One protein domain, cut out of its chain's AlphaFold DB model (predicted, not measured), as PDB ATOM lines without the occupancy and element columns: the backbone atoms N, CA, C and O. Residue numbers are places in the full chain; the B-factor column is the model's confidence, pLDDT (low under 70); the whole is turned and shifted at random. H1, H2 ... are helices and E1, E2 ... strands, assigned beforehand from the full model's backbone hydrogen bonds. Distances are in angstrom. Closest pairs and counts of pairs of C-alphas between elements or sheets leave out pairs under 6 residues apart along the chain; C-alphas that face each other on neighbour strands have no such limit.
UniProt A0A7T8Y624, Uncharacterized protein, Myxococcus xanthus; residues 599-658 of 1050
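What this domain is: This is residues 599 to 658 of the 1050 residues of an uncharacterized protein of Myxococcus xanthus (UniProt A0A7T8Y624). A small, strongly twisted sheet of four strands is curled like part of a barrel; its long strand E2 bends sharply, its first part lying beside E1 and its second part making a hairpin with E3. The short helix H1 is on the sheet but lies beside its strands, over none of them, and a long unnamed stretch, residues 643 to 654, leads from edge strand E3 round to E4 at the other edge. The printed part has 60 residues with one named helix and four named strands, in the order H1 E1 E2 E3 E4; the sheet runs E3 E2 E1 E4, antiparallel throughout. The class is mostly strand, though under half of the residues are in named elements. The whole is compact and rounded, with a radius of gyration of the C-alphas of 11.2 A and spans of 30 by 26 by 19 A.

Where its parts are: H1 is residues 599 to 602, beginning at C-alpha 599 (-52.081, -24.604, -22.196). E1 is residues 617 to 620, 10.1 A long from first to last C-alpha. E2, residues 623 to 634, is the longest strand at 26.2 A and begins at C-alpha 623 (-41.300, -9.985, -15.239). E3 is residues 637 to 642, 15.7 A long. E4, residues 655 to 657, ends at C-alpha 657 (-51.999, -15.042, -18.841).

How they stand to each other: E2 bends by 85 degrees at residue 626 and its pairing is staggered, with E1 over residues 623 to 626 and with E3 over residues 627 to 634. E1 and E2 form a hairpin, with N 620 and O 623 at 2.8 A, within hydrogen-bond range. E2 and E3 form another, antiparallel at 142 degrees, with N 639 and O 631 at 2.7 A. E1, E2 and E3 are a meander, each strand the antiparallel neighbour of the one before. E4 is the antiparallel neighbour of E1 at 152 degrees, with N 619 and O 655 at 2.8 A; the four strands are a Greek key, a meander of three whose first strand also pairs with the fourth. E1 and E3 are only just apart, the closest C-alphas being 8.0 A from each other. H1 is on the sheet at a height of 6.8 A over the sheet, over none of the strands; its closest C-alphas to E3 are those of Cys 600 and Tyr 638, 6.8 A apart. H1 is too short for any O i to N i+4 pair; its one O i to N i+3 pair is within range.

The domain as a whole: The two C-alphas farthest apart are those of Ser 608 and Gly 621, 31.5 A. The printed part has no cut. The links from H1 to E1 and from E3 to E4 are long, and those from E1 to E2 and from E2 to E3 are tight. The mean pLDDT of the printed part is 83.0, with residues 607 to 611 and 634 to 635 under 70.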
ATOM      1  N   VAL A 599     -51.311 -25.836 -21.950       82.81
ATOM      2  CA  VAL A 599     -52.081 -24.604 -22.196       82.81
ATOM      3  C   VAL A 599     -51.534 -23.821 -23.390       82.81
ATOM      4  O   VAL A 599     -52.302 -23.191 -24.110       82.81
ATOM      5  N   CYS A 600     -50.233 -23.931 -23.684       84.62
ATOM      6  CA  CYS A 600     -49.627 -23.305 -24.859       84.62
ATOM      7  C   CYS A 600     -50.270 -23.736 -26.195       84.62
ATOM      8  O   CYS A 600     -50.129 -23.008 -27.176       84.62
ATOM      9  N   SER A 601     -51.004 -24.862 -26.256       79.56
ATOM     10  CA  SER A 601     -51.771 -25.251 -27.454       79.56
ATOM     11  C   SER A 601     -52.921 -24.290 -27.779       79.56
ATOM     12  O   SER A 601     -53.403 -24.265 -28.910       79.56
ATOM     13  N   ARG A 602     -53.366 -23.488 -26.804       82.56
ATOM     14  CA  ARG A 602     -54.432 -22.489 -26.967       82.56
ATOM     15  C   ARG A 602     -53.939 -21.157 -27.526       82.56
ATOM     16  O   ARG A 602     -54.745 -20.304 -27.884       82.56
ATOM     17  N   ILE A 603     -52.623 -20.971 -27.622       84.38
ATOM     18  CA  ILE A 603     -52.032 -19.729 -28.115       84.38
ATOM     19  C   ILE A 603     -52.095 -19.722 -29.643       84.38
ATOM     20  O   ILE A 603     -51.309 -20.389 -30.318       84.38
ATOM     21  N   PHE A 604     -53.019 -18.937 -30.193       81.44
ATOM     22  CA  PHE A 604     -53.080 -18.682 -31.627       81.44
ATOM     23  C   PHE A 604     -51.971 -17.715 -32.060       81.44
ATOM     24  O   PHE A 604     -51.864 -16.605 -31.538       81.44
ATOM     25  N   ILE A 605     -51.183 -18.115 -33.062       77.50
ATOM     26  CA  ILE A 605     -50.177 -17.266 -33.710       77.50
ATOM     27  C   ILE A 605     -50.461 -17.219 -35.220       77.50
ATOM     28  O   ILE A 605     -50.485 -18.276 -35.860       77.50
ATOM     29  N   PRO A 606     -50.650 -16.025 -35.816       70.25
ATOM     30  CA  PRO A 606     -50.853 -15.887 -37.255       70.25
ATOM     31  C   PRO A 606     -49.665 -16.445 -38.051       70.25
ATOM     32  O   PRO A 606     -48.510 -16.119 -37.780       70.25
ATOM     33  N   SER A 607     -49.927 -17.216 -39.111       64.19
ATOM     34  CA  SER A 607     -48.856 -17.722 -39.991       64.19
ATOM     35  C   SER A 607     -48.177 -16.628 -40.824       64.19
ATOM     36  O   SER A 607     -47.119 -16.872 -41.398       64.19
ATOM     37  N   SER A 608     -48.735 -15.413 -40.859       62.09
ATOM     38  CA  SER A 608     -48.106 -14.225 -41.450       62.09
ATOM     39  C   SER A 608     -46.897 -13.712 -40.655       62.09
ATOM     40  O   SER A 608     -46.188 -12.832 -41.140       62.09
ATOM     41  N   GLY A 609     -46.674 -14.215 -39.433       63.19
ATOM     42  CA  GLY A 609     -45.653 -13.701 -38.516       63.19
ATOM     43  C   GLY A 609     -46.002 -12.339 -37.902       63.19
ATOM     44  O   GLY A 609     -45.175 -11.757 -37.201       63.19
ATOM     45  N   ALA A 610     -47.208 -11.823 -38.161       66.81
ATOM     46  CA  ALA A 610     -47.737 -10.636 -37.504       66.81
ATOM     47  C   ALA A 610     -48.045 -10.918 -36.025       66.81
ATOM     48  O   ALA A 610     -48.323 -12.056 -35.642       66.81
ATOM     49  N   ALA A 611     -48.026  -9.869 -35.198       67.62
ATOM     50  CA  ALA A 611     -48.431  -9.984 -33.802       67.62
ATOM     51  C   ALA A 611     -49.904 -10.437 -33.704       67.62
ATOM     52  O   ALA A 611     -50.737  -9.952 -34.479       67.62
ATOM     53  N   PRO A 612     -50.240 -11.354 -32.779       74.56
ATOM     54  CA  PRO A 612     -51.619 -11.780 -32.577       74.56
ATOM     55  C   PRO A 612     -52.488 -10.617 -32.074       74.56
ATOM     56  O   PRO A 612     -52.024  -9.746 -31.339       74.56
ATOM     57  N   ALA A 613     -53.770 -10.631 -32.445       70.12
ATOM     58  CA  ALA A 613     -54.741  -9.587 -32.105       70.12
ATOM     59  C   ALA A 613     -54.930  -9.347 -30.597       70.12
ATOM     60  O   ALA A 613     -55.276  -8.239 -30.180       70.12
ATOM     61  N   ALA A 614     -54.724 -10.390 -29.796       73.88
ATOM     62  CA  ALA A 614     -54.603 -10.299 -28.355       73.88
ATOM     63  C   ALA A 614     -53.521 -11.292 -27.901       73.88
ATOM     64  O   ALA A 614     -53.775 -12.500 -27.866       73.88
ATOM     65  N   PRO A 615     -52.292 -10.816 -27.639       84.06
ATOM     66  CA  PRO A 615     -51.209 -11.692 -27.238       84.06
ATOM     67  C   PRO A 615     -51.499 -12.276 -25.860       84.06
ATOM     68  O   PRO A 615     -51.861 -11.566 -24.921       84.06
ATOM     69  N   TRP A 616     -51.298 -13.584 -25.744       91.50
ATOM     70  CA  TRP A 616     -51.071 -14.203 -24.448       91.50
ATOM     71  C   TRP A 616     -49.799 -13.626 -23.839       91.50
ATOM     72  O   TRP A 616     -48.880 -13.243 -24.569       91.50
ATOM     73  N   LYS A 617     -49.709 -13.615 -22.511       93.06
ATOM     74  CA  LYS A 617     -48.505 -13.143 -21.824       93.06
ATOM     75  C   LYS A 617     -47.833 -14.255 -21.053       93.06
ATOM     76  O   LYS A 617     -48.499 -15.130 -20.506       93.06
ATOM     77  N   LEU A 618     -46.511 -14.183 -20.982       93.00
ATOM     78  CA  LEU A 618     -45.721 -14.988 -20.064       93.00
ATOM     79  C   LEU A 618     -45.307 -14.117 -18.881       93.00
ATOM     80  O   LEU A 618     -44.709 -13.060 -19.084       93.00
ATOM     81  N   ARG A 619     -45.585 -14.578 -17.663       91.88
ATOM     82  CA  ARG A 619     -45.236 -13.896 -16.415       91.88
ATOM     83  C   ARG A 619     -44.393 -14.790 -15.507       91.88
ATOM     84  O   ARG A 619     -44.690 -15.967 -15.326       91.88
ATOM     85  N   THR A 620     -43.343 -14.225 -14.916       86.19
ATOM     86  CA  THR A 620     -42.513 -14.865 -13.882       86.19
ATOM     87  C   THR A 620     -42.168 -13.850 -12.798       86.19
ATOM     88  O   THR A 620     -41.373 -12.938 -13.036       86.19
ATOM     89  N   GLY A 621     -42.733 -13.990 -11.595       77.94
ATOM     90  CA  GLY A 621     -42.507 -13.026 -10.513       77.94
ATOM     91  C   GLY A 621     -42.901 -11.603 -10.934       77.94
ATOM     92  O   GLY A 621     -44.079 -11.333 -11.138       77.94
ATOM     93  N   SER A 622     -41.919 -10.705 -11.073       79.31
ATOM     94  CA  SER A 622     -42.120  -9.316 -11.522       79.31
ATOM     95  C   SER A 622     -41.941  -9.088 -13.029       79.31
ATOM     96  O   SER A 622     -42.155  -7.970 -13.493       79.31
ATOM     97  N   GLU A 623     -41.504 -10.093 -13.790       89.06
ATOM     98  CA  GLU A 623     -41.300  -9.985 -15.239       89.06
ATOM     99  C   GLU A 623     -42.543 -10.452 -15.999       89.06
ATOM    100  O   GLU A 623     -43.114 -11.493 -15.682       89.06
ATOM    101  N   GLU A 624     -42.936  -9.697 -17.024       93.12
ATOM    102  CA  GLU A 624     -44.047 -10.008 -17.928       93.12
ATOM    103  C   GLU A 624     -43.691  -9.534 -19.349       93.12
ATOM    104  O   GLU A 624     -43.090  -8.462 -19.518       93.12
ATOM    105  N   ASP A 625     -44.036 -10.328 -20.365       93.62
ATOM    106  CA  ASP A 625     -43.931  -9.930 -21.774       93.62
ATOM    107  C   ASP A 625     -44.970 -10.645 -22.652       93.62
ATOM    108  O   ASP A 625     -45.432 -11.746 -22.331       93.62
ATOM    109  N   ASP A 626     -45.312 -10.018 -23.776       92.50
ATOM    110  CA  ASP A 626     -46.271 -10.547 -24.748       92.50
ATOM    111  C   ASP A 626     -45.651 -11.693 -25.560       92.50
ATOM    112  O   ASP A 626     -44.495 -11.633 -25.987       92.50
ATOM    113  N   ILE A 627     -46.431 -12.733 -25.835       91.12
ATOM    114  CA  ILE A 627     -46.027 -13.869 -26.667       91.12
ATOM    115  C   ILE A 627     -46.378 -13.550 -28.123       91.12
ATOM    116  O   ILE A 627     -47.548 -13.391 -28.471       91.12
ATOM    117  N   LYS A 628     -45.365 -13.489 -28.997       89.50
ATOM    118  CA  LYS A 628     -45.542 -13.253 -30.445       89.50
ATOM    119  C   LYS A 628     -45.260 -14.472 -31.322       89.50
ATOM    120  O   LYS A 628     -45.538 -14.442 -32.515       89.50
ATOM    121  N   GLY A 629     -44.690 -15.526 -30.747       86.75
ATOM    122  CA  GLY A 629     -44.451 -16.799 -31.416       86.75
ATOM    123  C   GLY A 629     -44.672 -17.959 -30.456       86.75
ATOM    124  O   GLY A 629     -44.338 -17.855 -29.279       86.75
ATOM    125  N   CYS A 630     -45.229 -19.057 -30.956       87.25
ATOM    126  CA  CYS A 630     -45.473 -20.287 -30.214       87.25
ATOM    127  C   CYS A 630     -45.270 -21.458 -31.181       87.25
ATOM    128  O   CYS A 630     -46.016 -21.613 -32.146       87.25
ATOM    129  N   VAL A 631     -44.216 -22.243 -30.958       86.38
ATOM    130  CA  VAL A 631     -43.828 -23.367 -31.814       86.38
ATOM    131  C   VAL A 631     -43.755 -24.634 -30.967       86.38
ATOM    132  O   VAL A 631     -42.989 -24.681 -30.006       86.38
ATOM    133  N   PRO A 632     -44.502 -25.689 -31.299       80.69
ATOM    134  CA  PRO A 632     -44.466 -26.926 -30.536       80.69
ATOM    135  C   PRO A 632     -43.168 -27.699 -30.754       80.69
ATOM    136  O   PRO A 632     -42.658 -27.782 -31.869       80.69
ATOM    137  N   LEU A 633     -42.661 -28.304 -29.680       79.50
ATOM    138  CA  LEU A 633     -41.449 -29.132 -29.665       79.50
ATOM    139  C   LEU A 633     -41.740 -30.621 -29.378       79.50
ATOM    140  O   LEU A 633     -40.822 -31.437 -29.429       79.50
ATOM    141  N   GLY A 634     -42.998 -30.979 -29.089       67.25
ATOM    142  CA  GLY A 634     -43.443 -32.333 -28.723       67.25
ATOM    143  C   GLY A 634     -43.627 -32.530 -27.209       67.25
ATOM    144  O   GLY A 634     -43.109 -31.761 -26.407       67.25
ATOM    145  N   ALA A 635     -44.407 -33.546 -26.809       68.44
ATOM    146  CA  ALA A 635     -44.670 -33.909 -25.403       68.44
ATOM    147  C   ALA A 635     -45.183 -32.761 -24.495       68.44
ATOM    148  O   ALA A 635     -44.858 -32.714 -23.314       68.44
ATOM    149  N   GLY A 636     -45.983 -31.826 -25.032       70.81
ATOM    150  CA  GLY A 636     -46.503 -30.675 -24.270       70.81
ATOM    151  C   GLY A 636     -45.501 -29.529 -24.073       70.81
ATOM    152  O   GLY A 636     -45.784 -28.593 -23.328       70.81
ATOM    153  N   ARG A 637     -44.350 -29.582 -24.753       81.62
ATOM    154  CA  ARG A 637     -43.325 -28.535 -24.739       81.62
ATOM    155  C   ARG A 637     -43.459 -27.617 -25.946       81.62
ATOM    156  O   ARG A 637     -43.691 -28.077 -27.065       81.62
ATOM    157  N   TYR A 638     -43.243 -26.328 -25.719       89.00
ATOM    158  CA  TYR A 638     -43.383 -25.268 -26.709       89.00
ATOM    159  C   TYR A 638     -42.216 -24.293 -26.607       89.00
ATOM    160  O   TYR A 638     -41.793 -23.933 -25.515       89.00
ATOM    161  N   ARG A 639     -41.702 -23.837 -27.744       92.31
ATOM    162  CA  ARG A 639     -40.839 -22.664 -27.833       92.31
ATOM    163  C   ARG A 639     -41.721 -21.434 -27.992       92.31
ATOM    164  O   ARG A 639     -42.433 -21.328 -28.988       92.31
ATOM    165  N   LEU A 640     -41.662 -20.519 -27.037       93.06
ATOM    166  CA  LEU A 640     -42.322 -19.225 -27.123       93.06
ATOM    167  C   LEU A 640     -41.297 -18.156 -27.490       93.06
ATOM    168  O   LEU A 640     -40.214 -18.105 -26.910       93.06
ATOM    169  N   THR A 641     -41.655 -17.286 -28.426       91.94
ATOM    170  CA  THR A 641     -40.884 -16.089 -28.768       91.94
ATOM    171  C   THR A 641     -41.593 -14.891 -28.151       91.94
ATOM    172  O   THR A 641     -42.743 -14.605 -28.495       91.94
ATOM    173  N   LEU A 642     -40.919 -14.192 -27.239       92.50
ATOM    174  CA  LEU A 642     -41.459 -13.013 -26.565       92.50
ATOM    175  C   LEU A 642     -41.315 -11.766 -27.444       92.50
ATOM    176  O   LEU A 642     -40.461 -11.701 -28.334       92.50
ATOM    177  N   ALA A 643     -42.181 -10.778 -27.238       90.12
ATOM    178  CA  ALA A 643     -42.231  -9.576 -28.056       90.12
ATOM    179  C   ALA A 643     -40.921  -8.787 -27.982       90.12
ATOM    180  O   ALA A 643     -40.422  -8.346 -29.027       90.12
ATOM    181  N   ASN A 644     -40.345  -8.692 -26.781       89.38
ATOM    182  CA  ASN A 644     -39.169  -7.898 -26.472       89.38
ATOM    183  C   ASN A 644     -37.979  -8.772 -26.041       89.38
ATOM    184  O   ASN A 644     -38.073  -9.977 -25.800       89.38
ATOM    185  N   LYS A 645     -36.804  -8.143 -25.948       90.19
ATOM    186  CA  LYS A 645     -35.623  -8.744 -25.321       90.19
ATOM    187  C   LYS A 645     -35.646  -8.453 -23.822       90.19
ATOM    188  O   LYS A 645     -35.333  -7.345 -23.393       90.19
ATOM    189  N   LYS A 646     -36.013  -9.456 -23.032       87.88
ATOM    190  CA  LYS A 646     -36.130  -9.411 -21.570       87.88
ATOM    191  C   LYS A 646     -35.120 -10.364 -20.936       87.88
ATOM    192  O   LYS A 646     -35.178 -11.569 -21.173       87.88
ATOM    193  N   VAL A 647     -34.203  -9.820 -20.133       83.94
ATOM    194  CA  VAL A 647     -33.141 -10.602 -19.467       83.94
ATOM    195  C   VAL A 647     -33.581 -11.241 -18.146       83.94
ATOM    196  O   VAL A 647     -32.890 -12.119 -17.640       83.94
ATOM    197  N   GLY A 648     -34.727 -10.823 -17.599       82.75
ATOM    198  CA  GLY A 648     -35.229 -11.275 -16.298       82.75
ATOM    199  C   GLY A 648     -35.928 -12.641 -16.298       82.75
ATOM    200  O   GLY A 648     -36.160 -13.190 -15.225       82.75
ATOM    201  N   PHE A 649     -36.229 -13.225 -17.466       88.00
ATOM    202  CA  PHE A 649     -36.757 -14.589 -17.543       88.00
ATOM    203  C   PHE A 649     -35.651 -15.617 -17.287       88.00
ATOM    204  O   PHE A 649     -34.596 -15.581 -17.923       88.00
ATOM    205  N   ALA A 650     -35.924 -16.573 -16.401       84.50
ATOM    206  CA  ALA A 650     -35.044 -17.688 -16.070       84.50
ATOM    207  C   ALA A 650     -35.831 -19.008 -16.061       84.50
ATOM    208  O   ALA A 650     -37.061 -19.005 -16.053       84.50
ATOM    209  N   SER A 651     -35.121 -20.141 -16.051       83.38
ATOM    210  CA  SER A 651     -35.771 -21.441 -15.851       83.38
ATOM    211  C   SER A 651     -36.452 -21.484 -14.481       83.38
ATOM    212  O   SER A 651     -35.850 -21.117 -13.470       83.38
ATOM    213  N   GLY A 652     -37.712 -21.911 -14.449       77.19
ATOM    214  CA  GLY A 652     -38.534 -21.839 -13.247       77.19
ATOM    215  C   GLY A 652     -40.032 -21.868 -13.528       77.19
ATOM    216  O   GLY A 652     -40.468 -22.004 -14.671       77.19
ATOM    217  N   SER A 653     -40.821 -21.740 -12.460       77.81
ATOM    218  CA  SER A 653     -42.279 -21.624 -12.557       77.81
ATOM    219  C   SER A 653     -42.661 -20.346 -13.296       77.81
ATOM    220  O   SER A 653     -42.057 -19.293 -13.081       77.81
ATOM    221  N   ALA A 654     -43.668 -20.462 -14.153       86.88
ATOM    222  CA  ALA A 654     -44.218 -19.347 -14.894       86.88
ATOM    223  C   ALA A 654     -45.745 -19.390 -14.890       86.88
ATOM    224  O   ALA A 654     -46.372 -20.394 -14.545       86.88
ATOM    225  N   GLU A 655     -46.319 -18.274 -15.299       89.62
ATOM    226  CA  GLU A 655     -47.741 -18.065 -15.489       89.62
ATOM    227  C   GLU A 655     -47.997 -17.660 -16.940       89.62
ATOM    228  O   GLU A 655     -47.323 -16.783 -17.483       89.62
ATOM    229  N   LEU A 656     -48.965 -18.313 -17.574       90.19
ATOM    230  CA  LEU A 656     -49.498 -17.947 -18.882       90.19
ATOM    231  C   LEU A 656     -50.798 -17.179 -18.662       90.19
ATOM    232  O   LEU A 656     -51.764 -17.735 -18.148       90.19
ATOM    233  N   VAL A 657     -50.825 -15.904 -19.025       90.06
ATOM    234  CA  VAL A 657     -51.999 -15.042 -18.841       90.06
ATOM    235  C   VAL A 657     -52.784 -14.992 -20.147       90.06
ATOM    236  O   VAL A 657     -52.231 -14.643 -21.195       90.06
ATOM    237  N   GLU A 658     -54.063 -15.347 -20.073       88.62
ATOM    238  CA  GLU A 658     -54.986 -15.297 -21.201       88.62
ATOM    239  C   GLU A 658     -55.272 -13.849 -21.623       88.62
ATOM    240  O   GLU A 658     -55.316 -12.941 -20.786       88.62
TER     241      GLU A 658